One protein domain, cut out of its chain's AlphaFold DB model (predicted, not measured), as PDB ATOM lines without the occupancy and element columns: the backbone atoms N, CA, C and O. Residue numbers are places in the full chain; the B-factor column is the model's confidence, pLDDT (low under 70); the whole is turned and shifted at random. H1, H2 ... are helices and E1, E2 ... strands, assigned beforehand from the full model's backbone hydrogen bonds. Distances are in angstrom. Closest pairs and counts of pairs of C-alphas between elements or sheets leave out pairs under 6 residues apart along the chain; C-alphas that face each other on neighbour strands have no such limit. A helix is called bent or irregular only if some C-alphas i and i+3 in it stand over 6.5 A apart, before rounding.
ATOM      1  N   ASN A 188     -59.675 -81.553   2.546       46.34
ATOM      2  CA  ASN A 188     -61.071 -81.945   2.678       46.34
ATOM      3  C   ASN A 188     -61.371 -83.407   2.308       46.34
ATOM      4  O   ASN A 188     -62.219 -83.977   2.987       46.34
ATOM      5  N   TRP A 189     -60.739 -84.062   1.318       52.31
ATOM      6  CA  TRP A 189     -61.116 -85.465   1.032       52.31
ATOM      7  C   TRP A 189     -60.621 -86.415   2.124       52.31
ATOM      8  O   TRP A 189     -61.429 -87.106   2.741       52.31
ATOM      9  N   PHE A 190     -59.322 -86.400   2.437       53.66
ATOM     10  CA  PHE A 190     -58.749 -87.283   3.459       53.66
ATOM     11  C   PHE A 190     -59.190 -86.926   4.882       53.66
ATOM     12  O   PHE A 190     -59.463 -87.829   5.669       53.66
ATOM     13  N   ALA A 191     -59.329 -85.637   5.218       55.47
ATOM     14  CA  ALA A 191     -59.825 -85.230   6.534       55.47
ATOM     15  C   ALA A 191     -61.347 -85.406   6.701       55.47
ATOM     16  O   ALA A 191     -61.811 -85.421   7.841       55.47
ATOM     17  N   SER A 192     -62.121 -85.561   5.615       61.12
ATOM     18  CA  SER A 192     -63.538 -85.960   5.699       61.12
ATOM     19  C   SER A 192     -63.753 -87.473   5.726       61.12
ATOM     20  O   SER A 192     -64.858 -87.905   6.060       61.12
ATOM     21  N   GLN A 193     -62.731 -88.293   5.438       65.19
ATOM     22  CA  GLN A 193     -62.879 -89.742   5.575       65.19
ATOM     23  C   GLN A 193     -63.046 -90.130   7.055       65.19
ATOM     24  O   GLN A 193     -62.217 -89.755   7.892       65.19
ATOM     25  N   PRO A 194     -64.087 -90.905   7.410       76.88
ATOM     26  CA  PRO A 194     -64.288 -91.347   8.780       76.88
ATOM     27  C   PRO A 194     -63.222 -92.374   9.173       76.88
ATOM     28  O   PRO A 194     -62.957 -93.339   8.458       76.88
ATOM     29  N   ILE A 195     -62.641 -92.188  10.354       82.81
ATOM     30  CA  ILE A 195     -61.718 -93.150  10.963       82.81
ATOM     31  C   ILE A 195     -62.519 -94.263  11.639       82.81
ATOM     32  O   ILE A 195     -63.505 -93.997  12.329       82.81
ATOM     33  N   GLN A 196     -62.075 -95.511  11.482       83.81
ATOM     34  CA  GLN A 196     -62.660 -96.659  12.170       83.81
ATOM     35  C   GLN A 196     -62.592 -96.455  13.687       83.81
ATOM     36  O   GLN A 196     -61.526 -96.220  14.253       83.81
ATOM     37  N   THR A 197     -63.736 -96.563  14.357       85.81
ATOM     38  CA  THR A 197     -63.870 -96.403  15.816       85.81
ATOM     39  C   THR A 197     -63.823 -97.731  16.573       85.81
ATOM     40  O   THR A 197     -63.647 -97.741  17.790       85.81
ATOM     41  N   SER A 198     -63.954 -98.858  15.867       89.19
ATOM     42  CA  SER A 198     -63.840-100.209  16.420       89.19
ATOM     43  C   SER A 198     -62.435-100.490  16.952       89.19
ATOM     44  O   SER A 198     -61.446-100.105  16.326       89.19
ATOM     45  N   ALA A 199     -62.343-101.226  18.061       91.62
ATOM     46  CA  ALA A 199     -61.062-101.690  18.583       91.62
ATOM     47  C   ALA A 199     -60.316-102.561  17.556       91.62
ATOM     48  O   ALA A 199     -60.919-103.400  16.884       91.62
ATOM     49  N   LEU A 200     -59.004-102.352  17.444       90.50
ATOM     50  CA  LEU A 200     -58.126-103.143  16.591       90.50
ATOM     51  C   LEU A 200     -57.685-104.415  17.311       90.50
ATOM     52  O   LEU A 200     -57.417-104.406  18.512       90.50
ATOM     53  N   LYS A 201     -57.565-105.493  16.541       91.31
ATOM     54  CA  LYS A 201     -56.990-106.769  16.959       91.31
ATOM     55  C   LYS A 201     -55.533-106.825  16.523       91.31
ATOM     56  O   LYS A 201     -55.260-106.597  15.348       91.31
ATOM     57  N   ALA A 202     -54.604-107.077  17.440       90.12
ATOM     58  CA  ALA A 202     -53.173-107.004  17.144       90.12
ATOM     59  C   ALA A 202     -52.757-108.027  16.073       90.12
ATOM     60  O   ALA A 202     -52.019-107.695  15.150       90.12
ATOM     61  N   GLU A 203     -53.303-109.238  16.140       92.31
ATOM     62  CA  GLU A 203     -53.019-110.347  15.232       92.31
ATOM     63  C   GLU A 203     -53.274-110.027  13.746       92.31
ATOM     64  O   GLU A 203     -52.610-110.586  12.877       92.31
ATOM     65  N   GLU A 204     -54.167-109.079  13.437       90.00
ATOM     66  CA  GLU A 204     -54.454-108.643  12.062       90.00
ATOM     67  C   GLU A 204     -53.317-107.810  11.439       90.00
ATOM     68  O   GLU A 204     -53.252-107.677  10.216       90.00
ATOM     69  N   PHE A 205     -52.421-107.258  12.266       91.31
ATOM     70  CA  PHE A 205     -51.331-106.366  11.853       91.31
ATOM     71  C   PHE A 205     -49.946-107.005  11.982       91.31
ATOM     72  O   PHE A 205     -48.962-106.357  11.641       91.31
ATOM     73  N   ILE A 206     -49.837-108.263  12.414       94.44
ATOM     74  CA  ILE A 206     -48.549-108.969  12.422       94.44
ATOM     75  C   ILE A 206     -48.089-109.208  10.973       94.44
ATOM     76  O   ILE A 206     -48.832-109.736  10.143       94.44
ATOM     77  N   GLY A 207     -46.853-108.812  10.667       93.38
ATOM     78  CA  GLY A 207     -46.244-108.892   9.340       93.38
ATOM     79  C   GLY A 207     -45.613-107.575   8.883       93.38
ATOM     80  O   GLY A 207     -45.510-106.611   9.642       93.38
ATOM     81  N   ALA A 208     -45.178-107.545   7.622       91.06
ATOM     82  CA  ALA A 208     -44.555-106.376   7.015       91.06
ATOM     83  C   ALA A 208     -45.565-105.548   6.207       91.06
ATOM     84  O   ALA A 208     -46.284-106.072   5.352       91.06
ATOM     85  N   TRP A 209     -45.571-104.241   6.464       88.94
ATOM     86  CA  TRP A 209     -46.481-103.272   5.863       88.94
ATOM     87  C   TRP A 209     -45.685-102.116   5.281       88.94
ATOM     88  O   TRP A 209     -45.045-101.372   6.019       88.94
ATOM     89  N   VAL A 210     -45.712-101.973   3.962       80.50
ATOM     90  CA  VAL A 210     -44.931-100.975   3.231       80.50
ATOM     91  C   VAL A 210     -45.848 -99.930   2.621       80.50
ATOM     92  O   VAL A 210     -46.856-100.258   1.994       80.50
ATOM     93  N   SER A 211     -45.490 -98.663   2.785       73.50
ATOM     94  CA  SER A 211     -45.982 -97.617   1.898       73.50
ATOM     95  C   SER A 211     -45.410 -97.877   0.497       73.50
ATOM     96  O   SER A 211     -44.188 -97.895   0.371       73.50
ATOM     97  N   PRO A 212     -46.214 -98.119  -0.555       60.72
ATOM     98  CA  PRO A 212     -45.682 -98.471  -1.873       60.72
ATOM     99  C   PRO A 212     -44.712 -97.417  -2.424       60.72
ATOM    100  O   PRO A 212     -45.079 -96.249  -2.506       60.72
ATOM    101  N   HIS A 213     -43.506 -97.833  -2.837       51.44
ATOM    102  CA  HIS A 213     -42.548 -96.976  -3.546       51.44
ATOM    103  C   HIS A 213     -42.631 -97.182  -5.056       51.44
ATOM    104  O   HIS A 213     -42.135 -98.184  -5.578       51.44
ATOM    105  N   SER A 214     -43.131 -96.169  -5.767       46.91
ATOM    106  CA  SER A 214     -43.295 -96.149  -7.232       46.91
ATOM    107  C   SER A 214     -44.165 -97.297  -7.780       46.91
ATOM    108  O   SER A 214     -44.738 -98.081  -7.027       46.91
ATOM    109  N   PHE A 215     -44.294 -97.377  -9.105       44.69
ATOM    110  CA  PHE A 215     -45.259 -98.235  -9.799       44.69
ATOM    111  C   PHE A 215     -45.172 -99.732  -9.482       44.69
ATOM    112  O   PHE A 215     -46.139-100.437  -9.750       44.69
ATOM    113  N   SER A 216     -44.058-100.246  -8.949       43.06
ATOM    114  CA  SER A 216     -43.849-101.688  -8.803       43.06
ATOM    115  C   SER A 216     -43.536-102.153  -7.384       43.06
ATOM    116  O   SER A 216     -42.497-101.800  -6.829       43.06
ATOM    117  N   ASN A 217     -44.346-103.081  -6.871       41.50
ATOM    118  CA  ASN A 217     -43.927-103.975  -5.794       41.50
ATOM    119  C   ASN A 217     -43.325-105.237  -6.434       41.50
ATOM    120  O   ASN A 217     -43.933-105.813  -7.336       41.50
ATOM    121  N   ASN A 218     -42.125-105.647  -6.018       43.56
ATOM    122  CA  ASN A 218     -41.407-106.808  -6.570       43.56
ATOM    123  C   ASN A 218     -41.339-106.848  -8.119       43.56
ATOM    124  O   ASN A 218     -41.449-107.910  -8.730       43.56
ATOM    125  N   GLY A 219     -41.185-105.687  -8.767       41.81
ATOM    126  CA  GLY A 219     -41.080-105.572 -10.229       41.81
ATOM    127  C   GLY A 219     -42.393-105.730 -11.012       41.81
ATOM    128  O   GLY A 219     -42.375-105.611 -12.234       41.81
ATOM    129  N   GLN A 220     -43.535-105.952 -10.349       40.44
ATOM    130  CA  GLN A 220     -44.850-105.981 -10.999       40.44
ATOM    131  C   GLN A 220     -45.566-104.641 -10.843       40.44
ATOM    132  O   GLN A 220     -45.717-104.153  -9.725       40.44
ATOM    133  N   SER A 221     -46.024-104.064 -11.958       44.06
ATOM    134  CA  SER A 221     -46.767-102.800 -11.956       44.06
ATOM    135  C   SER A 221     -48.098-102.950 -11.213       44.06
ATOM    136  O   SER A 221     -48.962-103.718 -11.641       44.06
ATOM    137  N   ILE A 222     -48.281-102.213 -10.117       43.81
ATOM    138  CA  ILE A 222     -49.561-102.117  -9.413       43.81
ATOM    139  C   ILE A 222     -50.379-100.992 -10.052       43.81
ATOM    140  O   ILE A 222     -50.535 -99.909  -9.493       43.81
ATOM    141  N   SER A 223     -50.949-101.267 -11.225       41.22
ATOM    142  CA  SER A 223     -52.102-100.520 -11.723       41.22
ATOM    143  C   SER A 223     -53.379-101.229 -11.266       41.22
ATOM    144  O   SER A 223     -53.751-102.296 -11.751       41.22
ATOM    145  N   SER A 224     -54.061-100.660 -10.275       38.56
ATOM    146  CA  SER A 224     -55.324-101.195  -9.761       38.56
ATOM    147  C   SER A 224     -56.225-100.028  -9.363       38.56
ATOM    148  O   SER A 224     -55.728 -99.084  -8.765       38.56
ATOM    149  N   PRO A 225     -57.541-100.063  -9.638       41.38
ATOM    150  CA  PRO A 225     -58.451 -98.994  -9.213       41.38
ATOM    151  C   PRO A 225     -58.568 -98.855  -7.681       41.38
ATOM    152  O   PRO A 225     -59.034 -97.828  -7.205       41.38
ATOM    153  N   ASP A 226     -58.115 -99.852  -6.906       40.78
ATOM    154  CA  ASP A 226     -57.971 -99.765  -5.442       40.78
ATOM    155  C   ASP A 226     -56.646 -99.115  -4.996       40.78
ATOM    156  O   ASP A 226     -56.467 -98.817  -3.816       40.78
ATOM    157  N   PHE A 227     -55.709 -98.958  -5.937       50.06
ATOM    158  CA  PHE A 227     -54.374 -98.386  -5.783       50.06
ATOM    159  C   PHE A 227     -54.280 -97.180  -6.701       50.06
ATOM    160  O   PHE A 227     -53.628 -97.243  -7.752       50.06
ATOM    161  N   PRO A 228     -54.898 -96.055  -6.319       45.31
ATOM    162  CA  PRO A 228     -54.359 -94.824  -6.815       45.31
ATOM    163  C   PRO A 228     -52.882 -94.756  -6.366       45.31
ATOM    164  O   PRO A 228     -52.509 -95.220  -5.284       45.31
ATOM    165  N   LEU A 229     -52.042 -94.236  -7.254       44.09
ATOM    166  CA  LEU A 229     -50.590 -94.046  -7.254       44.09
ATOM    167  C   LEU A 229     -50.154 -93.016  -6.176       44.09
ATOM    168  O   LEU A 229     -49.286 -92.178  -6.381       44.09
ATOM    169  N   GLU A 230     -50.802 -93.098  -5.013       45.59
ATOM    170  CA  GLU A 230     -50.919 -92.150  -3.900       45.59
ATOM    171  C   GLU A 230     -50.296 -92.723  -2.606       45.59
ATOM    172  O   GLU A 230     -50.733 -92.417  -1.496       45.59
ATOM    173  N   GLY A 231     -49.302 -93.615  -2.723       47.44
ATOM    174  CA  GLY A 231     -48.795 -94.452  -1.618       47.44
ATOM    175  C   GLY A 231     -48.386 -93.704  -0.335       47.44
ATOM    176  O   GLY A 231     -48.438 -94.286   0.754       47.44
ATOM    177  N   VAL A 232     -48.040 -92.416  -0.447       50.59
ATOM    178  CA  VAL A 232     -48.035 -91.435   0.651       50.59
ATOM    179  C   VAL A 232     -48.555 -90.100   0.131       50.59
ATOM    180  O   VAL A 232     -48.014 -89.569  -0.836       50.59
ATOM    181  N   MET A 233     -49.486 -89.481   0.853       51.09
ATOM    182  CA  MET A 233     -49.698 -88.037   0.793       51.09
ATOM    183  C   MET A 233     -49.324 -87.386   2.117       51.09
ATOM    184  O   MET A 233     -49.976 -87.545   3.155       51.09
ATOM    185  N   ARG A 234     -48.255 -86.593   2.046       51.06
ATOM    186  CA  ARG A 234     -47.866 -85.646   3.079       51.06
ATOM    187  C   ARG A 234     -48.119 -84.231   2.581       51.06
ATOM    188  O   ARG A 234     -47.464 -83.770   1.651       51.06
ATOM    189  N   ILE A 235     -48.955 -83.505   3.312       49.94
ATOM    190  CA  ILE A 235     -48.973 -82.045   3.265       49.94
ATOM    191  C   ILE A 235     -47.697 -81.558   3.959       49.94
ATOM    192  O   ILE A 235     -47.560 -81.694   5.173       49.94
ATOM    193  N   THR A 236     -46.742 -81.044   3.186       48.97
ATOM    194  CA  THR A 236     -45.557 -80.359   3.724       48.97
ATOM    195  C   THR A 236     -45.789 -78.862   3.594       48.97
ATOM    196  O   THR A 236     -46.097 -78.387   2.499       48.97
ATOM    197  N   TYR A 237     -45.665 -78.124   4.693       53.97
ATOM    198  CA  TYR A 237     -45.664 -76.664   4.681       53.97
ATOM    199  C   TYR A 237     -44.242 -76.128   4.514       53.97
ATOM    200  O   TYR A 237     -43.254 -76.832   4.709       53.97
ATOM    201  N   ILE A 238     -44.118 -74.852   4.171       53.50
ATOM    202  CA  ILE A 238     -42.816 -74.195   3.975       53.50
ATOM    203  C   ILE A 238     -42.044 -74.109   5.290       53.50
ATOM    204  O   ILE A 238     -40.831 -74.300   5.327       53.50
ATOM    205  N   GLU A 239     -42.764 -73.897   6.386       55.28
ATOM    206  CA  GLU A 239     -42.257 -73.981   7.749       55.28
ATOM    207  C   GLU A 239     -41.618 -75.348   8.056       55.28
ATOM    208  O   GLU A 239     -40.656 -75.397   8.820       55.28
ATOM    209  N   ASP A 240     -42.078 -76.438   7.428       55.06
ATOM    210  CA  ASP A 240     -41.571 -77.794   7.679       55.06
ATOM    211  C   ASP A 240     -40.229 -78.079   6.989       55.06
ATOM    212  O   ASP A 240     -39.540 -79.024   7.374       55.06
ATOM    213  N   LEU A 241     -39.830 -77.282   5.989       58.03
ATOM    214  CA  LEU A 241     -38.612 -77.513   5.198       58.03
ATOM    215  C   LEU A 241     -37.354 -77.583   6.065       58.03
ATOM    216  O   LEU A 241     -36.490 -78.430   5.842       58.03
ATOM    217  N   LEU A 242     -37.263 -76.690   7.052       56.31
ATOM    218  CA  LEU A 242     -36.150 -76.612   8.001       56.31
ATOM    219  C   LEU A 242     -36.360 -77.491   9.238       56.31
ATOM    220  O   LEU A 242     -35.434 -77.661  10.027       56.31
ATOM    221  N   MET A 243     -37.559 -78.032   9.433       58.97
ATOM    222  CA  MET A 243     -37.878 -78.903  10.561       58.97
ATOM    223  C   MET A 243     -37.511 -80.353  10.226       58.97
ATOM    224  O   MET A 243     -36.988 -80.655   9.150       58.97
ATOM    225  N   ASN A 244     -37.804 -81.282  11.145       58.44
ATOM    226  CA  ASN A 244     -37.870 -82.682  10.740       58.44
ATOM    227  C   ASN A 244     -38.871 -82.800   9.595       58.44
ATOM    228  O   ASN A 244     -40.035 -82.426   9.741       58.44
ATOM    229  N   THR A 245     -38.420 -83.359   8.481       55.59
ATOM    230  CA  THR A 245     -39.292 -83.944   7.483       55.59
ATOM    231  C   THR A 245     -39.413 -85.428   7.854       55.59
ATOM    232  O   THR A 245     -38.581 -86.204   7.399       55.59
ATOM    233  N   PRO A 246     -40.396 -85.825   8.707       49.19
ATOM    234  CA  PRO A 246     -40.614 -87.197   9.152       49.19
ATOM    235  C   PRO A 246     -40.292 -88.259   8.114       49.19
ATOM    236  O   PRO A 246     -40.724 -88.147   6.965       49.19
ATOM    237  N   ALA A 247     -39.591 -89.300   8.562       45.72
ATOM    238  CA  ALA A 247     -39.015 -90.344   7.724       45.72
ATOM    239  C   ALA A 247     -40.035 -91.124   6.883       45.72
ATOM    240  O   ALA A 247     -39.623 -91.841   5.978       45.72
ATOM    241  N   PHE A 248     -41.336 -90.954   7.163       49.06
ATOM    242  CA  PHE A 248     -42.513 -91.488   6.466       49.06
ATOM    243  C   PHE A 248     -42.662 -90.965   5.022       49.06
ATOM    244  O   PHE A 248     -43.680 -90.406   4.614       49.06
ATOM    245  N   PHE A 249     -41.608 -91.146   4.242       55.81
ATOM    246  CA  PHE A 249     -41.568 -90.955   2.808       55.81
ATOM    247  C   PHE A 249     -42.000 -92.234   2.082       55.81
ATOM    248  O   PHE A 249     -42.000 -93.335   2.636       55.81
ATOM    249  N   ASN A 250     -42.321 -92.043   0.805       54.66
ATOM    250  CA  ASN A 250     -42.512 -93.056  -0.229       54.66
ATOM    251  C   ASN A 250     -41.612 -94.292  -0.003       54.66
ATOM    252  O   ASN A 250     -40.399 -94.185  -0.186       54.66
ATOM    253  N   GLY A 251     -42.173 -95.438   0.412       61.66
ATOM    254  CA  GLY A 251     -41.423 -96.690   0.599       61.66
ATOM    255  C   GLY A 251     -41.121 -97.174   2.026       61.66
ATOM    256  O   GLY A 251     -40.541 -98.251   2.153       61.66
ATOM    257  N   VAL A 252     -41.448 -96.436   3.097       77.69
ATOM    258  CA  VAL A 252     -41.176 -96.926   4.470       77.69
ATOM    259  C   VAL A 252     -41.953 -98.206   4.774       77.69
ATOM    260  O   VAL A 252     -43.149 -98.304   4.485       77.69
ATOM    261  N   LEU A 253     -41.270 -99.170   5.399       85.31
ATOM    262  CA  LEU A 253     -41.810-100.471   5.783       85.31
ATOM    263  C   LEU A 253     -41.804-100.646   7.306       85.31
ATOM    264  O   LEU A 253     -40.778-100.472   7.960       85.31
ATOM    265  N   PHE A 254     -42.944-101.063   7.856       90.75
ATOM    266  CA  PHE A 254     -43.121-101.465   9.250       90.75
ATOM    267  C   PHE A 254     -43.215-102.982   9.336       90.75
ATOM    268  O   PHE A 254     -44.199-103.571   8.890       90.75
ATOM    269  N   ASN A 255     -42.199-103.620   9.908       93.94
ATOM    270  CA  ASN A 255     -42.222-105.039  10.241       93.94
ATOM    271  C   ASN A 255     -42.741-105.186  11.674       93.94
ATOM    272  O   ASN A 255     -41.994-104.950  12.623       93.94
ATOM    273  N   LEU A 256     -44.020-105.524  11.828       95.81
ATOM    274  CA  LEU A 256     -44.699-105.670  13.114       95.81
ATOM    275  C   LEU A 256     -44.665-107.143  13.535       95.81
ATOM    276  O   LEU A 256     -45.293-107.996  12.910       95.81
ATOM    277  N   GLN A 257     -43.905-107.455  14.582       94.94
ATOM    278  CA  GLN A 257     -43.677-108.822  15.051       94.94
ATOM    279  C   GLN A 257     -44.551-109.144  16.266       94.94
ATOM    280  O   GLN A 257     -44.963-108.249  17.010       94.94
ATOM    281  N   ASP A 258     -44.782-110.433  16.508       91.94
ATOM    282  CA  ASP A 258     -45.431-110.887  17.738       91.94
ATOM    283  C   ASP A 258     -44.647-110.449  18.999       91.94
ATOM    284  O   ASP A 258     -43.439-110.183  18.963       91.94
ATOM    285  N   GLY A 259     -45.348-110.306  20.122       89.62
ATOM    286  CA  GLY A 259     -44.790-109.782  21.372       89.62
ATOM    287  C   GLY A 259     -44.466-108.280  21.353       89.62
ATOM    288  O   GLY A 259     -43.727-107.807  22.218       89.62
ATOM    289  N   GLY A 260     -44.991-107.517  20.386       93.06
ATOM    290  CA  GLY A 260     -44.899-106.049  20.356       93.06
ATOM    291  C   GLY A 260     -43.538-105.485  19.930       93.06
ATOM    292  O   GLY A 260     -43.270-104.299  20.139       93.06
ATOM    293  N   LYS A 261     -42.660-106.302  19.334       95.94
ATOM    294  CA  LYS A 261     -41.424-105.831  18.684       95.94
ATOM    295  C   LYS A 261     -41.728-105.332  17.275       95.94
ATOM    296  O   LYS A 261     -42.537-105.933  16.575       95.94
ATOM    297  N   ALA A 262     -41.072-104.264  16.842       94.81
ATOM    298  CA  ALA A 262     -41.174-103.774  15.474       94.81
ATOM    299  C   ALA A 262     -39.808-103.370  14.910       94.81
ATOM    300  O   ALA A 262     -38.860-103.108  15.650       94.81
ATOM    301  N   GLN A 263     -39.722-103.292  13.586       93.06
ATOM    302  CA  GLN A 263     -38.624-102.634  12.879       93.06
ATOM    303  C   GLN A 263     -39.206-101.676  11.840       93.06
ATOM    304  O   GLN A 263     -40.199-102.000  11.186       93.06
ATOM    305  N   ILE A 264     -38.584-100.509  11.698       89.94
ATOM    306  CA  ILE A 264     -38.893 -99.514  10.669       89.94
ATOM    307  C   ILE A 264     -37.747 -99.562   9.664       89.94
ATOM    308  O   ILE A 264     -36.607 -99.319  10.046       89.94
ATOM    309  N   ALA A 265     -38.026 -99.906   8.410       85.62
ATOM    310  CA  ALA A 265     -37.031 -99.956   7.344       85.62
ATOM    311  C   ALA A 265     -37.212 -98.781   6.379       85.62
ATOM    312  O   ALA A 265     -38.338 -98.459   5.982       85.62
ATOM    313  N   TYR A 266     -36.099 -98.149   6.005       77.19
ATOM    314  CA  TYR A 266     -36.099 -96.930   5.196       77.19
ATOM    315  C   TYR A 266     -35.783 -97.230   3.713       77.19
ATOM    316  O   TYR A 266     -34.870 -98.005   3.429       77.19
ATOM    317  N   PRO A 267     -36.531 -96.646   2.756       62.09
ATOM    318  CA  PRO A 267     -36.579 -97.130   1.372       62.09
ATOM    319  C   PRO A 267     -35.358 -96.808   0.508       62.09
ATOM    320  O   PRO A 267     -34.460 -96.067   0.904       62.09
ATOM    321  N   PHE A 268     -35.356 -97.333  -0.728       48.84
ATOM    322  CA  PHE A 268     -34.205 -97.286  -1.636       48.84
ATOM    323  C   PHE A 268     -33.614 -95.885  -1.849       48.84
ATOM    324  O   PHE A 268     -32.393 -95.785  -1.922       48.84
ATOM    325  N   LEU A 269     -34.427 -94.821  -1.900       48.12
ATOM    326  CA  LEU A 269     -33.931 -93.440  -1.974       48.12
ATOM    327  C   LEU A 269     -33.027 -93.091  -0.780       48.12
ATOM    328  O   LEU A 269     -31.924 -92.601  -0.973       48.12
ATOM    329  N   PHE A 270     -33.420 -93.430   0.448       52.62
ATOM    330  CA  PHE A 270     -32.539 -93.300   1.615       52.62
ATOM    331  C   PHE A 270     -31.363 -94.263   1.496       52.62
ATOM    332  O   PHE A 270     -30.222 -93.862   1.692       52.62
ATOM    333  N   SER A 271     -31.603 -95.505   1.064       47.38
ATOM    334  CA  SER A 271     -30.510 -96.445   0.816       47.38
ATOM    335  C   SER A 271     -29.489 -95.910  -0.196       47.38
ATOM    336  O   SER A 271     -28.330 -96.256  -0.073       47.38
ATOM    337  N   SER A 272     -29.843 -95.061  -1.170       50.28
ATOM    338  CA  SER A 272     -28.893 -94.545  -2.165       50.28
ATOM    339  C   SER A 272     -28.071 -93.363  -1.643       50.28
ATOM    340  O   SER A 272     -26.890 -93.274  -1.967       50.28
ATOM    341  N   PHE A 273     -28.631 -92.536  -0.752       50.53
ATOM    342  CA  PHE A 273     -27.864 -91.563   0.043       50.53
ATOM    343  C   PHE A 273     -26.875 -92.233   1.023       50.53
ATOM    344  O   PHE A 273     -25.918 -91.587   1.442       50.53
ATOM    345  N   TYR A 274     -27.113 -93.499   1.406       49.97
ATOM    346  CA  TYR A 274     -26.382 -94.201   2.476       49.97
ATOM    347  C   TYR A 274     -25.529 -95.386   1.988       49.97
ATOM    348  O   TYR A 274     -24.546 -95.729   2.635       49.97
ATOM    349  N   LYS A 275     -25.820 -96.004   0.839       50.66
ATOM    350  CA  LYS A 275     -25.020 -97.097   0.249       50.66
ATOM    351  C   LYS A 275     -23.611 -96.630  -0.092       50.66
ATOM    352  O   LYS A 275     -22.660 -97.386   0.075       50.66
ATOM    353  N   SER A 276     -23.478 -95.367  -0.483       49.75
ATOM    354  CA  SER A 276     -22.196 -94.701  -0.689       49.75
ATOM    355  C   SER A 276     -21.474 -94.321   0.615       49.75
ATOM    356  O   SER A 276     -20.258 -94.159   0.607       49.75
ATOM    357  N   PHE A 277     -22.194 -94.230   1.740       47.88
ATOM    358  CA  PHE A 277     -21.623 -94.042   3.078       47.88
ATOM    359  C   PHE A 277     -21.187 -95.375   3.725       47.88
ATOM    360  O   PHE A 277     -20.167 -95.421   4.404       47.88
ATOM    361  N   LEU A 278     -21.929 -96.464   3.492       51.94
ATOM    362  CA  LEU A 278     -21.747 -97.754   4.177       51.94
ATOM    363  C   LEU A 278     -20.980 -98.810   3.386       51.94
ATOM    364  O   LEU A 278     -20.563 -99.811   3.962       51.94
ATOM    365  N   ASN A 279     -20.851 -98.630   2.069       52.19
ATOM    366  CA  ASN A 279     -20.269 -99.612   1.151       52.19
ATOM    367  C   ASN A 279     -20.882-101.027   1.313       52.19
ATOM    368  O   ASN A 279     -20.193-102.042   1.233       52.19
ATOM    369  N   ASN A 280     -22.188-101.084   1.607       58.09
ATOM    370  CA  ASN A 280     -22.904-102.283   2.049       58.09
ATOM    371  C   ASN A 280     -24.253-102.403   1.320       58.09
ATOM    372  O   ASN A 280     -24.924-101.401   1.077       58.09
ATOM    373  N   SER A 281     -24.661-103.626   0.972       64.69
ATOM    374  CA  SER A 281     -25.919-103.921   0.267       64.69
ATOM    375  C   SER A 281     -27.147-104.014   1.180       64.69
ATOM    376  O   SER A 281     -28.263-104.131   0.673       64.69
ATOM    377  N   LYS A 282     -26.941-103.991   2.500       74.44
ATOM    378  CA  LYS A 282     -27.988-104.140   3.515       74.44
ATOM    379  C   LYS A 282     -28.923-102.935   3.608       74.44
ATOM    380  O   LYS A 282     -28.505-101.790   3.441       74.44
ATOM    381  N   ASP A 283     -30.175-103.209   3.950       75.69
ATOM    382  CA  ASP A 283     -31.196-102.201   4.218       75.69
ATOM    383  C   ASP A 283     -31.066-101.643   5.644       75.69
ATOM    384  O   ASP A 283     -30.768-102.368   6.602       75.69
ATOM    385  N   ILE A 284     -31.288-100.333   5.782       79.94
ATOM    386  CA  ILE A 284     -31.171 -99.616   7.056       79.94
ATOM    387  C   ILE A 284     -32.478 -99.715   7.827       79.94
ATOM    388  O   ILE A 284     -33.542 -99.353   7.311       79.94
ATOM    389  N   VAL A 285     -32.377-100.170   9.076       87.38
ATOM    390  CA  VAL A 285     -33.528-100.346   9.962       87.38
ATOM    391  C   VAL A 285     -33.342 -99.673  11.317       87.38
ATOM    392  O   VAL A 285     -32.250 -99.651  11.884       87.38
ATOM    393  N   SER A 286     -34.450 -99.198  11.869       89.50
ATOM    394  CA  SER A 286     -34.573 -98.729  13.245       89.50
ATOM    395  C   SER A 286     -35.399 -99.714  14.054       89.50
ATOM    396  O   SER A 286     -36.454-100.175  13.608       89.50
ATOM    397  N   ASN A 287     -34.933-100.052  15.254       93.25
ATOM    398  CA  ASN A 287     -35.706-100.857  16.185       93.25
ATOM    399  C   ASN A 287     -36.870-100.033  16.733       93.25
ATOM    400  O   ASN A 287     -36.746 -98.841  17.031       93.25
ATOM    401  N   ALA A 288     -38.007-100.693  16.896       94.44
ATOM    402  CA  ALA A 288     -39.221-100.092  17.405       94.44
ATOM    403  C   ALA A 288     -39.981-101.064  18.317       94.44
ATOM    404  O   ALA A 288     -39.701-102.265  18.398       94.44
ATOM    405  N   ARG A 289     -40.987-100.536  19.003       96.62
ATOM    406  CA  ARG A 289     -42.041-101.307  19.666       96.62
ATOM    407  C   ARG A 289     -43.375-100.932  19.056       96.62
ATOM    408  O   ARG A 289     -43.516 -99.821  18.555       96.62
ATOM    409  N   TRP A 290     -44.353-101.827  19.114       96.31
ATOM    410  CA  TRP A 290     -45.707-101.512  18.677       96.31
ATOM    411  C   TRP A 290     -46.773-102.141  19.570       96.31
ATOM    412  O   TRP A 290     -46.550-103.177  20.196       96.31
ATOM    413  N   THR A 291     -47.938-101.495  19.634       95.94
ATOM    414  CA  THR A 291     -49.116-101.973  20.373       95.94
ATOM    415  C   THR A 291     -50.415-101.511  19.709       95.94
ATOM    416  O   THR A 291     -50.445-100.500  19.009       95.94
ATOM    417  N   THR A 292     -51.520-102.214  19.967       93.69
ATOM    418  CA  THR A 292     -52.885-101.718  19.720       93.69
ATOM    419  C   THR A 292     -53.427-101.008  20.960       93.69
ATOM    420  O   THR A 292     -53.439-101.588  22.047       93.69
ATOM    421  N   LYS A 293     -53.962 -99.792  20.808       91.12
ATOM    422  CA  LYS A 293     -54.660 -99.056  21.873       91.12
ATOM    423  C   LYS A 293     -56.027 -98.586  21.381       91.12
ATOM    424  O   LYS A 293     -56.143 -97.550  20.728       91.12
ATOM    425  N   GLY A 294     -57.068 -99.354  21.698       91.12
ATOM    426  CA  GLY A 294     -58.411 -99.110  21.170       91.12
ATOM    427  C   GLY A 294     -58.409 -99.227  19.646       91.12
ATOM    428  O   GLY A 294     -58.022-100.260  19.113       91.12
ATOM    429  N   ASN A 295     -58.807 -98.167  18.947       87.69
ATOM    430  CA  ASN A 295     -58.882 -98.117  17.486       87.69
ATOM    431  C   ASN A 295     -57.569 -97.698  16.782       87.69
ATOM    432  O   ASN A 295     -57.596 -97.338  15.605       87.69
ATOM    433  N   LYS A 296     -56.430 -97.695  17.491       92.00
ATOM    434  CA  LYS A 296     -55.145 -97.169  16.995       92.00
ATOM    435  C   LYS A 296     -54.021 -98.188  17.121       92.00
ATOM    436  O   LYS A 296     -53.971 -98.913  18.117       92.00
ATOM    437  N   LEU A 297     -53.089 -98.184  16.173       92.94
ATOM    438  CA  LEU A 297     -51.757 -98.762  16.366       92.94
ATOM    439  C   LEU A 297     -50.819 -97.648  16.837       92.94
ATOM    440  O   LEU A 297     -50.867 -96.529  16.327       92.94
ATOM    441  N   LEU A 298     -49.967 -97.964  17.801       94.56
ATOM    442  CA  LEU A 298     -48.870 -97.116  18.249       94.56
ATOM    443  C   LEU A 298     -47.570 -97.805  17.856       94.56
ATOM    444  O   LEU A 298     -47.437 -98.999  18.115       94.56
ATOM    445  N   ILE A 299     -46.635 -97.075  17.248       93.50
ATOM    446  CA  ILE A 299     -45.277 -97.547  16.951       93.50
ATOM    447  C   ILE A 299     -44.293 -96.533  17.533       93.50
ATOM    448  O   ILE A 299     -44.396 -95.343  17.251       93.50
ATOM    449  N   GLU A 300     -43.353 -96.995  18.347       93.31
ATOM    450  CA  GLU A 300     -42.444 -96.158  19.135       93.31
ATOM    451  C   GLU A 300     -40.988 -96.524  18.823       93.31
ATOM    452  O   GLU A 300     -40.644 -97.706  18.819       93.31
ATOM    453  N   THR A 301     -40.126 -95.535  18.575       91.50
ATOM    454  CA  THR A 301     -38.690 -95.740  18.316       91.50
ATOM    455  C   THR A 301     -37.831 -94.628  18.927       91.50
ATOM    456  O   THR A 301     -38.242 -93.469  19.003       91.50
ATOM    457  N   ASP A 302     -36.614 -94.980  19.345       88.62
ATOM    458  CA  ASP A 302     -35.594 -94.057  19.863       88.62
ATOM    459  C   ASP A 302     -34.487 -93.743  18.841       88.62
ATOM    460  O   ASP A 302     -33.433 -93.204  19.187       88.62
ATOM    461  N   GLU A 303     -34.695 -94.102  17.578       87.19
ATOM    462  CA  GLU A 303     -33.699 -93.971  16.517       87.19
ATOM    463  C   GLU A 303     -34.337 -93.730  15.148       87.19
ATOM    464  O   GLU A 303     -33.884 -94.258  14.139       87.19
ATOM    465  N   ASP A 304     -35.398 -92.924  15.101       83.56
ATOM    466  CA  ASP A 304     -36.038 -92.577  13.833       83.56
ATOM    467  C   ASP A 304     -35.089 -91.760  12.953       83.56
ATOM    468  O   ASP A 304     -34.458 -90.814  13.429       83.56
ATOM    469  N   LEU A 305     -34.990 -92.097  11.672       79.19
ATOM    470  CA  LEU A 305     -34.116 -91.393  10.740       79.19
ATOM    471  C   LEU A 305     -34.537 -89.920  10.565       79.19
ATOM    472  O   LEU A 305     -35.671 -89.626  10.196       79.19
ATOM    473  N   PHE A 306     -33.620 -88.972  10.784       77.12
ATOM    474  CA  PHE A 306     -33.880 -87.562  10.493       77.12
ATOM    475  C   PHE A 306     -33.572 -87.245   9.025       77.12
ATOM    476  O   PHE A 306     -32.473 -87.518   8.541       77.12
ATOM    477  N   LEU A 307     -34.496 -86.556   8.353       70.75
ATOM    478  CA  LEU A 307     -34.243 -85.885   7.077       70.75
ATOM    479  C   LEU A 307     -34.850 -84.475   7.100       70.75
ATOM    480  O   LEU A 307     -35.895 -84.245   7.703       70.75
ATOM    481  N   SER A 308     -34.218 -83.529   6.407       64.88
ATOM    482  CA  SER A 308     -34.782 -82.213   6.100       64.88
ATOM    483  C   SER A 308     -34.731 -81.989   4.592       64.88
ATOM    484  O   SER A 308     -33.662 -82.083   3.987       64.88
ATOM    485  N   LEU A 309     -35.872 -81.662   3.977       61.53
ATOM    486  CA  LEU A 309     -35.901 -81.246   2.569       61.53
ATOM    487  C   LEU A 309     -35.141 -79.931   2.350       61.53
ATOM    488  O   LEU A 309     -34.500 -79.766   1.319       61.53
ATOM    489  N   GLY A 310     -35.147 -79.020   3.329       57.16
ATOM    490  CA  GLY A 310     -34.343 -77.797   3.300       57.16
ATOM    491  C   GLY A 310     -32.836 -78.070   3.258       57.16
ATOM    492  O   GLY A 310     -32.113 -77.435   2.491       57.16
ATOM    493  N   GLU A 311     -32.362 -79.045   4.034       62.66
ATOM    494  CA  GLU A 311     -30.960 -79.475   4.019       62.66
ATOM    495  C   GLU A 311     -30.602 -80.217   2.724       62.66
ATOM    496  O   GLU A 311     -29.581 -79.916   2.104       62.66
ATOM    497  N   GLY A 312     -31.461 -81.138   2.276       57.50
ATOM    498  CA  GLY A 312     -31.228 -81.955   1.083       57.50
ATOM    499  C   GLY A 312     -31.272 -81.182  -0.239       57.50
ATOM    500  O   GLY A 312     -30.425 -81.407  -1.098       57.50
ATOM    501  N   LEU A 313     -32.238 -80.269  -0.404       54.94
ATOM    502  CA  LEU A 313     -32.453 -79.520  -1.653       54.94
ATOM    503  C   LEU A 313     -31.664 -78.208  -1.717       54.94
ATOM    504  O   LEU A 313     -31.251 -77.793  -2.797       54.94
ATOM    505  N   PHE A 314     -31.474 -77.538  -0.574       53.50
ATOM    506  CA  PHE A 314     -30.966 -76.162  -0.523       53.50
ATOM    507  C   PHE A 314     -29.736 -75.988   0.386       53.50
ATOM    508  O   PHE A 314     -29.242 -74.870   0.535       53.50
ATOM    509  N   GLY A 315     -29.227 -77.060   1.011       55.25
ATOM    510  CA  GLY A 315     -28.079 -76.997   1.926       55.25
ATOM    511  C   GLY A 315     -28.345 -76.207   3.214       55.25
ATOM    512  O   GLY A 315     -27.404 -75.768   3.879       55.25
ATOM    513  N   LEU A 316     -29.615 -75.980   3.561       57.72
ATOM    514  CA  LEU A 316     -30.006 -75.182   4.721       57.72
ATOM    515  C   LEU A 316     -29.808 -75.982   6.012       57.72
ATOM    516  O   LEU A 316     -30.156 -77.158   6.089       57.72
ATOM    517  N   LYS A 317     -29.284 -75.339   7.060       63.94
ATOM    518  CA  LYS A 317     -29.121 -75.995   8.365       63.94
ATOM    519  C   LYS A 317     -30.498 -76.235   9.007       63.94
ATOM    520  O   LYS A 317     -31.246 -75.267   9.156       63.94
ATOM    521  N   PRO A 318     -30.831 -77.471   9.420       66.50
ATOM    522  CA  PRO A 318     -32.125 -77.764  10.020       66.50
ATOM    523  C   PRO A 318     -32.261 -77.170  11.432       66.50
ATOM    524  O   PRO A 318     -31.303 -77.088  12.201       66.50
ATOM    525  N   HIS A 319     -33.490 -76.814  11.796       61.09
ATOM    526  CA  HIS A 319     -33.903 -76.332  13.110       61.09
ATOM    527  C   HIS A 319     -34.654 -77.428  13.893       61.09
ATOM    528  O   HIS A 319     -35.837 -77.289  14.192       61.09
ATOM    529  N   ALA A 320     -33.977 -78.516  14.276       62.09
ATOM    530  CA  ALA A 320     -34.537 -79.483  15.229       62.09
ATOM    531  C   ALA A 320     -33.567 -79.740  16.393       62.09
ATOM    532  O   ALA A 320     -32.500 -80.319  16.218       62.09
ATOM    533  N   GLY A 321     -33.952 -79.304  17.597       60.03
ATOM    534  CA  GLY A 321     -33.087 -79.306  18.787       60.03
ATOM    535  C   GLY A 321     -32.892 -80.659  19.484       60.03
ATOM    536  O   GLY A 321     -32.151 -80.721  20.456       60.03
ATOM    537  N   GLU A 322     -33.549 -81.723  19.014       74.12
ATOM    538  CA  GLU A 322     -33.523 -83.070  19.619       74.12
ATOM    539  C   GLU A 322     -32.792 -84.101  18.722       74.12
ATOM    540  O   GLU A 322     -32.934 -85.304  18.915       74.12
ATOM    541  N   GLN A 323     -32.017 -83.654  17.724       80.56
ATOM    542  CA  GLN A 323     -31.249 -84.527  16.824       80.56
ATOM    543  C   GLN A 323     -30.015 -85.137  17.504       80.56
ATOM    544  O   GLN A 323     -29.235 -84.437  18.147       80.56
ATOM    545  N   ILE A 324     -29.773 -86.424  17.255       84.12
ATOM    546  CA  ILE A 324     -28.526 -87.118  17.592       84.12
ATOM    547  C   ILE A 324     -27.731 -87.314  16.300       84.12
ATOM    548  O   ILE A 324     -28.198 -87.986  15.381       84.12
ATOM    549  N   TYR A 325     -26.535 -86.734  16.230       82.44
ATOM    550  CA  TYR A 325     -25.574 -86.981  15.154       82.44
ATOM    551  C   TYR A 325     -25.004 -88.400  15.248       82.44
ATOM    552  O   TYR A 325     -24.625 -88.827  16.340       82.44
ATOM    553  N   ILE A 326     -24.917 -89.105  14.117       78.94
ATOM    554  CA  ILE A 326     -24.314 -90.448  14.050       78.94
ATOM    555  C   ILE A 326     -23.259 -90.605  12.941       78.94
ATOM    556  O   ILE A 326     -22.426 -91.500  13.044       78.94
ATOM    557  N   GLY A 327     -23.204 -89.725  11.932       73.19
ATOM    558  CA  GLY A 327     -22.127 -89.723  10.933       73.19
ATOM    559  C   GLY A 327     -22.288 -88.662   9.845       73.19
ATOM    560  O   GLY A 327     -23.202 -87.848   9.898       73.19
ATOM    561  N   GLU A 328     -21.422 -88.687   8.835       68.81
ATOM    562  CA  GLU A 328     -21.392 -87.720   7.728       68.81
ATOM    563  C   GLU A 328     -21.187 -88.445   6.398       68.81
ATOM    564  O   GLU A 328     -20.325 -89.317   6.292       68.81
ATOM    565  N   ARG A 329     -21.961 -88.086   5.368       61.88
ATOM    566  CA  ARG A 329     -21.833 -88.684   4.033       61.88
ATOM    567  C   ARG A 329     -20.461 -88.363   3.426       61.88
ATOM    568  O   ARG A 329     -20.166 -87.204   3.140       61.88
ATOM    569  N   ALA A 330     -19.658 -89.400   3.185       52.62
ATOM    570  CA  ALA A 330     -18.276 -89.276   2.718       52.62
ATOM    571  C   ALA A 330     -18.135 -88.941   1.217       52.62
ATOM    572  O   ALA A 330     -17.095 -88.431   0.804       52.62
ATOM    573  N   ASP A 331     -19.157 -89.206   0.394       52.78
ATOM    574  CA  ASP A 331     -19.132 -88.945  -1.046       52.78
ATOM    575  C   ASP A 331     -20.051 -87.777  -1.441       52.78
ATOM    576  O   ASP A 331     -21.276 -87.862  -1.442       52.78
ATOM    577  N   SER A 332     -19.471 -86.660  -1.866       47.44
ATOM    578  CA  SER A 332     -20.200 -85.746  -2.747       47.44
ATOM    579  C   SER A 332     -19.252 -84.870  -3.556       47.44
ATOM    580  O   SER A 332     -18.950 -83.737  -3.212       47.44
ATOM    581  N   GLN A 333     -18.869 -85.354  -4.740       44.50
ATOM    582  CA  GLN A 333     -18.298 -84.478  -5.776       44.50
ATOM    583  C   GLN A 333     -19.312 -83.422  -6.282       44.50
ATOM    584  O   GLN A 333     -18.943 -82.529  -7.037       44.50
ATOM    585  N   LEU A 334     -20.581 -83.516  -5.855       43.50
ATOM    586  CA  LEU A 334     -21.687 -82.610  -6.189       43.50
ATOM    587  C   LEU A 334     -22.059 -81.616  -5.071       43.50
ATOM    588  O   LEU A 334     -22.758 -80.647  -5.351       43.50
ATOM    589  N   TYR A 335     -21.603 -81.819  -3.829       47.91
ATOM    590  CA  TYR A 335     -21.927 -80.951  -2.691       47.91
ATOM    591  C   TYR A 335     -20.655 -80.659  -1.895       47.91
ATOM    592  O   TYR A 335     -19.958 -81.558  -1.447       47.91
ATOM    593  N   THR A 336     -20.331 -79.383  -1.699       42.94
ATOM    594  CA  THR A 336     -19.069 -78.964  -1.061       42.94
ATOM    595  C   THR A 336     -19.021 -79.169   0.457       42.94
ATOM    596  O   THR A 336     -17.990 -78.895   1.067       42.94
ATOM    597  N   ASN A 337     -20.106 -79.658   1.063       49.75
ATOM    598  CA  ASN A 337     -20.221 -79.967   2.485       49.75
ATOM    599  C   ASN A 337     -20.753 -81.395   2.649       49.75
ATOM    600  O   ASN A 337     -21.763 -81.740   2.032       49.75
ATOM    601  N   ALA A 338     -20.135 -82.189   3.527       56.50
ATOM    602  CA  ALA A 338     -20.678 -83.483   3.925       56.50
ATOM    603  C   ALA A 338     -22.059 -83.297   4.582       56.50
ATOM    604  O   ALA A 338     -22.233 -82.459   5.469       56.50
ATOM    605  N   GLN A 339     -23.055 -84.064   4.135       63.69
ATOM    606  CA  GLN A 339     -24.382 -84.060   4.752       63.69
ATOM    607  C   GLN A 339     -24.349 -84.910   6.026       63.69
ATOM    608  O   GLN A 339     -23.991 -86.090   5.988       63.69
ATOM    609  N   ALA A 340     -24.719 -84.303   7.152       70.50
ATOM    610  CA  ALA A 340     -24.708 -84.957   8.451       70.50
ATOM    611  C   ALA A 340     -25.929 -85.871   8.633       70.50
ATOM    612  O   ALA A 340     -27.084 -85.440   8.592       70.50
ATOM    613  N   ILE A 341     -25.644 -87.140   8.896       74.81
ATOM    614  CA  ILE A 341     -26.592 -88.201   9.208       74.81
ATOM    615  C   ILE A 341     -26.987 -88.078  10.681       74.81
ATOM    616  O   ILE A 341     -26.141 -88.018  11.582       74.81
ATOM    617  N   ARG A 342     -28.298 -88.027  10.927       79.94
ATOM    618  CA  ARG A 342     -28.870 -87.794  12.255       79.94
ATOM    619  C   ARG A 342     -30.101 -88.665  12.475       79.94
ATOM    620  O   ARG A 342     -30.774 -89.060  11.527       79.94
ATOM    621  N   ILE A 343     -30.418 -88.910  13.739       83.88
ATOM    622  CA  ILE A 343     -31.629 -89.611  14.181       83.88
ATOM    623  C   ILE A 343     -32.356 -88.809  15.258       83.88
ATOM    624  O   ILE A 343     -31.761 -87.962  15.928       83.88
ATOM    625  N   LEU A 344     -33.642 -89.090  15.440       82.94
ATOM    626  CA  LEU A 344     -34.476 -88.535  16.494       82.94
ATOM    627  C   LEU A 344     -34.821 -89.608  17.539       82.94
ATOM    628  O   LEU A 344     -35.315 -90.679  17.179       82.94
ATOM    629  N   PRO A 345     -34.623 -89.323  18.836       86.25
ATOM    630  CA  PRO A 345     -35.122 -90.166  19.912       86.25
ATOM    631  C   PRO A 345     -36.638 -89.991  20.091       86.25
ATOM    632  O   PRO A 345     -37.216 -88.992  19.649       86.25
ATOM    633  N   LYS A 346     -37.275 -90.927  20.804       86.50
ATOM    634  CA  LYS A 346     -38.659 -90.842  21.306       86.50
ATOM    635  C   LYS A 346     -39.708 -90.442  20.259       86.50
ATOM    636  O   LYS A 346     -40.617 -89.662  20.558       86.50
ATOM    637  N   GLN A 347     -39.592 -90.951  19.033       86.25
ATOM    638  CA  GLN A 347     -40.633 -90.770  18.024       86.25
ATOM    639  C   GLN A 347     -41.761 -91.776  18.237       86.25
ATOM    640  O   GLN A 347     -41.529 -92.955  18.498       86.25
ATOM    641  N   ILE A 348     -42.994 -91.284  18.115       88.81
ATOM    642  CA  ILE A 348     -44.219 -92.072  18.225       88.81
ATOM    643  C   ILE A 348     -45.043 -91.829  16.965       88.81
ATOM    644  O   ILE A 348     -45.388 -90.686  16.655       88.81
ATOM    645  N   TYR A 349     -45.379 -92.913  16.276       87.75
ATOM    646  CA  TYR A 349     -46.324 -92.960  15.173       87.75
ATOM    647  C   TYR A 349     -47.661 -93.507  15.678       87.75
ATOM    648  O   TYR A 349     -47.729 -94.596  16.247       87.75
ATOM    649  N   ILE A 350     -48.735 -92.753  15.460       90.31
ATOM    650  CA  ILE A 350     -50.112 -93.122  15.789       90.31
ATOM    651  C   ILE A 350     -50.834 -93.396  14.472       90.31
ATOM    652  O   ILE A 350     -51.122 -92.459  13.730       90.31
ATOM    653  N   ILE A 351     -51.112 -94.662  14.177       90.75
ATOM    654  CA  ILE A 351     -51.789 -95.097  12.950       90.75
ATOM    655  C   ILE A 351     -53.265 -95.348  13.273       90.75
ATOM    656  O   ILE A 351     -53.608 -96.187  14.109       90.75
ATOM    657  N   GLU A 352     -54.139 -94.611  12.599       89.56
ATOM    658  CA  GLU A 352     -55.593 -94.657  12.721       89.56
ATOM    659  C   GLU A 352     -56.187 -95.111  11.387       89.56
ATOM    660  O   GLU A 352     -55.968 -94.481  10.353       89.56
ATOM    661  N   LEU A 353     -56.931 -96.217  11.388       87.75
ATOM    662  CA  LEU A 353     -57.428 -96.803  10.145       87.75
ATOM    663  C   LEU A 353     -58.601 -96.014   9.574       87.75
ATOM    664  O   LEU A 353     -59.550 -95.696  10.283       87.75
ATOM    665  N   ILE A 354     -58.559 -95.780   8.268       81.62
ATOM    666  CA  ILE A 354     -59.671 -95.242   7.484       81.62
ATOM    667  C   ILE A 354     -60.438 -96.411   6.856       81.62
ATOM    668  O   ILE A 354     -61.638 -96.567   7.068       81.62
ATOM    669  N   ARG A 355     -59.738 -97.286   6.121       79.81
ATOM    670  CA  ARG A 355     -60.344 -98.412   5.394       79.81
ATOM    671  C   ARG A 355     -59.363 -99.572   5.234       79.81
ATOM    672  O   ARG A 355     -58.230 -99.361   4.818       79.81
ATOM    673  N   LYS A 356     -59.819-100.802   5.485       82.50
ATOM    674  CA  LYS A 356     -59.083-102.039   5.158       82.50
ATOM    675  C   LYS A 356     -59.439-102.540   3.753       82.50
ATOM    676  O   LYS A 356     -60.555-102.314   3.282       82.50
ATOM    677  N   THR A 357     -58.502-103.230   3.113       77.12
ATOM    678  CA  THR A 357     -58.663-103.972   1.854       77.12
ATOM    679  C   THR A 357     -57.897-105.298   1.952       77.12
ATOM    680  O   THR A 357     -57.067-105.474   2.842       77.12
ATOM    681  N   ASP A 358     -58.114-106.225   1.019       75.06
ATOM    682  CA  ASP A 358     -57.433-107.535   1.030       75.06
ATOM    683  C   ASP A 358     -55.908-107.438   0.825       75.06
ATOM    684  O   ASP A 358     -55.166-108.377   1.110       75.06
ATOM    685  N   LYS A 359     -55.431-106.293   0.321       74.81
ATOM    686  CA  LYS A 359     -54.027-106.042  -0.036       74.81
ATOM    687  C   LYS A 359     -53.305-105.124   0.965       74.81
ATOM    688  O   LYS A 359     -52.087-104.985   0.887       74.81
ATOM    689  N   GLY A 360     -54.023-104.478   1.888       83.31
ATOM    690  CA  GLY A 360     -53.466-103.452   2.772       83.31
ATOM    691  C   GLY A 360     -54.528-102.592   3.451       83.31
ATOM    692  O   GLY A 360     -55.703-102.951   3.507       83.31
ATOM    693  N   PHE A 361     -54.136-101.437   3.980       84.06
ATOM    694  CA  PHE A 361     -55.079-100.514   4.609       84.06
ATOM    695  C   PHE A 361     -54.709 -99.044   4.413       84.06
ATOM    696  O   PHE A 361     -53.547 -98.653   4.476       84.06
ATOM    697  N   TRP A 362     -55.736 -98.220   4.228       79.12
ATOM    698  CA  TRP A 362     -55.660 -96.767   4.290       79.12
ATOM    699  C   TRP A 362     -55.660 -96.312   5.745       79.12
ATOM    700  O   TRP A 362     -56.536 -96.715   6.519       79.12
ATOM    701  N   ALA A 363     -54.721 -95.442   6.105       80.44
ATOM    702  CA  ALA A 363     -54.611 -94.891   7.447       80.44
ATOM    703  C   ALA A 363     -54.271 -93.397   7.451       80.44
ATOM    704  O   ALA A 363     -53.530 -92.903   6.599       80.44
ATOM    705  N   ARG A 364     -54.763 -92.706   8.483       80.25
ATOM    706  CA  ARG A 364     -54.183 -91.454   8.969       80.25
ATOM    707  C   ARG A 364     -53.055 -91.804   9.930       80.25
ATOM    708  O   ARG A 364     -53.248 -92.606  10.840       80.25
ATOM    709  N   ILE A 365     -51.890 -91.202   9.749       80.25
ATOM    710  CA  ILE A 365     -50.697 -91.490  10.545       80.25
ATOM    711  C   ILE A 365     -50.207 -90.186  11.154       80.25
ATOM    712  O   ILE A 365     -49.921 -89.240  10.432       80.25
ATOM    713  N   SER A 366     -50.134 -90.115  12.480       77.69
ATOM    714  CA  SER A 366     -49.770 -88.894  13.206       77.69
ATOM    715  C   SER A 366     -48.485 -89.084  14.002       77.69
ATOM    716  O   SER A 366     -48.278 -90.122  14.621       77.69
ATOM    717  N   THR A 367     -47.651 -88.053  14.029       75.81
ATOM    718  CA  THR A 367     -46.488 -87.908  14.919       75.81
ATOM    719  C   THR A 367     -46.666 -86.658  15.782       75.81
ATOM    720  O   THR A 367     -47.631 -85.915  15.606       75.81
ATOM    721  N   LYS A 368     -45.711 -86.365  16.676       73.19
ATOM    722  CA  LYS A 368     -45.666 -85.105  17.449       73.19
ATOM    723  C   LYS A 368     -45.781 -83.846  16.569       73.19
ATOM    724  O   LYS A 368     -46.338 -82.853  17.021       73.19
ATOM    725  N   ASN A 369     -45.252 -83.892  15.341       64.50
ATOM    726  CA  ASN A 369     -45.031 -82.706  14.507       64.50
ATOM    727  C   ASN A 369     -45.821 -82.693  13.185       64.50
ATOM    728  O   ASN A 369     -45.835 -81.667  12.517       64.50
ATOM    729  N   ALA A 370     -46.423 -83.809  12.762       67.25
ATOM    730  CA  ALA A 370     -47.030 -83.930  11.435       67.25
ATOM    731  C   ALA A 370     -48.089 -85.042  11.357       67.25
ATOM    732  O   ALA A 370     -48.061 -85.993  12.140       67.25
ATOM    733  N   ILE A 371     -48.981 -84.926  10.369       70.62
ATOM    734  CA  ILE A 371     -50.007 -85.912  10.010       70.62
ATOM    735  C   ILE A 371     -49.839 -86.270   8.527       70.62
ATOM    736  O   ILE A 371     -49.629 -85.388   7.694       70.62
ATOM    737  N   PHE A 372     -49.958 -87.555   8.206       71.06
ATOM    738  CA  PHE A 372     -49.888 -88.121   6.859       71.06
ATOM    739  C   PHE A 372     -51.132 -88.954   6.582       71.06
ATOM    740  O   PHE A 372     -51.769 -89.467   7.508       71.06
ATOM    741  N   TYR A 373     -51.417 -89.156   5.303       71.12
ATOM    742  CA  TYR A 373     -52.356 -90.166   4.845       71.12
ATOM    743  C   TYR A 373     -51.611 -91.116   3.914       71.12
ATOM    744  O   TYR A 373     -50.877 -90.676   3.031       71.12
ATOM    745  N   ALA A 374     -51.730 -92.417   4.158       72.31
ATOM    746  CA  ALA A 374     -50.983 -93.427   3.417       72.31
ATOM    747  C   ALA A 374     -51.801 -94.708   3.259       72.31
ATOM    748  O   ALA A 374     -52.595 -95.068   4.137       72.31
ATOM    749  N   PHE A 375     -51.550 -95.421   2.165       75.12
ATOM    750  CA  PHE A 375     -51.912 -96.824   2.045       75.12
ATOM    751  C   PHE A 375     -50.714 -97.677   2.457       75.12
ATOM    752  O   PHE A 375     -49.642 -97.569   1.864       75.12
ATOM    753  N   LEU A 376     -50.887 -98.536   3.459       81.12
ATOM    754  CA  LEU A 376     -49.882 -99.518   3.849       81.12
ATOM    755  C   LEU A 376     -50.240-100.871   3.228       81.12
ATOM    756  O   LEU A 376     -51.175-101.548   3.656       81.12
ATOM    757  N   SER A 377     -49.493-101.244   2.189       80.31
ATOM    758  CA  SER A 377     -49.615-102.524   1.492       80.31
ATOM    759  C   SER A 377     -48.948-103.633   2.291       80.31
ATOM    760  O   SER A 377     -47.848-103.456   2.815       80.31
ATOM    761  N   LYS A 378     -49.560-104.817   2.319       85.69
ATOM    762  CA  LYS A 378     -48.905-106.016   2.850       85.69
ATOM    763  C   LYS A 378     -47.708-106.388   1.968       85.69
ATOM    764  O   LYS A 378     -47.788-106.278   0.743       85.69
ATOM    765  N   THR A 379     -46.607-106.817   2.578       85.00
ATOM    766  CA  THR A 379     -45.394-107.255   1.874       85.00
ATOM    767  C   THR A 379     -44.600-108.288   2.690       85.00
ATOM    768  O   THR A 379     -45.063-108.772   3.724       85.00
ATOM    769  N   THR A 380     -43.410-108.647   2.214       85.44
ATOM    770  CA  THR A 380     -42.402-109.466   2.903       85.44
ATOM    771  C   THR A 380     -41.259-108.603   3.435       85.44
ATOM    772  O   THR A 380     -40.978-107.537   2.893       85.44
ATOM    773  N   PHE A 381     -40.559-109.083   4.460       86.12
ATOM    774  CA  PHE A 381     -39.370-108.437   5.017       86.12
ATOM    775  C   PHE A 381     -38.282-109.483   5.267       86.12
ATOM    776  O   PHE A 381     -38.541-110.486   5.932       86.12
ATOM    777  N   ASP A 382     -37.081-109.250   4.737       85.19
ATOM    778  CA  ASP A 382     -35.914-110.103   4.954       85.19
ATOM    779  C   ASP A 382     -35.021-109.493   6.037       85.19
ATOM    780  O   ASP A 382     -34.279-108.544   5.795       85.19
ATOM    781  N   SER A 383     -35.075-110.052   7.245       83.00
ATOM    782  CA  SER A 383     -34.235-109.607   8.357       83.00
ATOM    783  C   SER A 383     -32.744-109.909   8.155       83.00
ATOM    784  O   SER A 383     -31.914-109.256   8.790       83.00
ATOM    785  N   SER A 384     -32.374-110.850   7.277       82.44
ATOM    786  CA  SER A 384     -30.974-111.240   7.065       82.44
ATOM    787  C   SER A 384     -30.170-110.169   6.314       82.44
ATOM    788  O   SER A 384     -28.999-109.934   6.635       82.44
ATOM    789  N   ASN A 385     -30.822-109.431   5.409       81.44
ATOM    790  CA  ASN A 385     -30.236-108.318   4.658       81.44
ATOM    791  C   ASN A 385     -30.373-106.952   5.366       81.44
ATOM    792  O   ASN A 385     -30.434-105.920   4.707       81.44
ATOM    793  N   THR A 386     -30.404-106.902   6.702       82.06
ATOM    794  CA  THR A 386     -30.549-105.628   7.442       82.06
ATOM    795  C   THR A 386     -29.340-105.273   8.305       82.06
ATOM    796  O   THR A 386     -28.538-106.137   8.686       82.06
ATOM    797  N   ILE A 387     -29.195-103.974   8.584       83.06
ATOM    798  CA  ILE A 387     -28.276-103.408   9.578       83.06
ATOM    799  C   ILE A 387     -28.975-102.274  10.337       83.06
ATOM    800  O   ILE A 387     -29.718-101.482   9.752       83.06
ATOM    801  N   ASN A 388     -28.767-102.206  11.653       85.81
ATOM    802  CA  ASN A 388     -29.366-101.159  12.468       85.81
ATOM    803  C   ASN A 388     -28.701 -99.795  12.213       85.81
ATOM    804  O   ASN A 388     -27.477 -99.709  12.104       85.81
ATOM    805  N   ILE A 389     -29.494 -98.723  12.192       80.12
ATOM    806  CA  ILE A 389     -29.025 -97.354  11.925       80.12
ATOM    807  C   ILE A 389     -27.946 -96.845  12.897       80.12
ATOM    808  O   ILE A 389     -27.150 -95.994  12.525       80.12
TER     809      ILE A 389
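Overview. This is residues 188 to 389 of the 394 residues of an uncharacterized protein of Sphingobacterium humi (UniProt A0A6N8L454). A closed barrel of eight antiparallel strands, E1 E2 E3 E4 E5 E9 E10 E11 and back to E1, makes the body, and a small antiparallel sheet, E6 E8 E7, extends beyond one end of it, where E5 runs on into E6 and E8 into E9. Short E12 pairs onto E4, H1 and H2 lie outside the barrel, and residues 211 to 252 make a long stretch with no named element. The 202 printed residues hold four named helices and twelve named strands, in the order H1 H2 E1 E2 E3 H3 E4 E5 E6 H4 E7 E8 E9 E10 E11 E12. The class is mixed, with under half of the residues in named elements; the whole is compact, with a radius of gyration of the C-alphas of 16.9 A and spans of 51 by 38 by 35 A.

Arrangement. Begin with E1, residues 207 to 210, E2, 253 to 256, and E3, 261 to 265: a meander, each strand the antiparallel neighbour of the one before, with N 209 and O 254 at 2.9 A and N 255 and O 263 at 2.9 A. Next comes E4, residues 283 to 293, with N 264 and O 286 at 2.9 A; it bends by 54 degrees at residue 287. E5, residues 296 to 301, forms a hairpin with E4, N 291 and O 298 being 3.0 A apart. E9, 347 to 357, E10, 360 to 366, and E11, 371 to 379, are a second meander; look for N 299 and O 349 at 2.9 A, N 352 and O 364 at 2.8 A, N 363 and O 374 at 2.9 A, and, closing the ring, N 210 and O 377 at 2.8 A. E12, residues 386 to 388, is parallel to E4, with N 285 and O 387 at 3.0 A. In the small sheet, E6, 304 to 306, and E7, 324 to 328, are edge strands beside E8, 340 to 344, with N 306 and O 342 at 2.9 A and N 343 and O 324 at 2.9 A. E6, H4, residues 309 to 314, and E7 make a split strand-helix-strand unit, E8 lying between the strands, with a right-handed crossover. H3, residues 268 to 278, only grazes this sheet; it is only just irregular, C-alphas 273 and 276 being 6.52 A apart. H2, residues 202 to 205, is on the barrel, outside it, at a height over the sheet of 6.4 A; its Ala 202 and Thr 292 of E4 have C-alphas 5.9 A apart. H1, residues 188 to 192, is also outside the barrel, the closest C-alphas being those of Phe 190 and Tyr 373 of E11, 7.1 A apart. Every O i to N i+4 pair is within hydrogen-bond range in H1 and H4, 5 of 7 are in H3, and H2 is too short for one.

Along the chain. Find C-alpha 283 at (-31.196, -102.201, 4.218); from there E4 runs 29.5 A to C-alpha 293 at (-54.660, -99.056, 21.873). E9 measures 27.6 A and bends by 71 degrees at residue 354, E11 measures 23.3 A, and E12 ends at C-alpha 388, (-29.366, -101.159, 12.468).

Size, cuts and confidence. The two C-alphas farthest apart, those of Ser 198 and Gln 333, are 53.0 A apart. The printed part has no cut; the links E1 to E2, 42 residues, and E7 to E8, 11 residues, are long. Mean pLDDT of the printed part is 70.7, and 89 residues are under 70, among them 212 to 251 and 267 to 281.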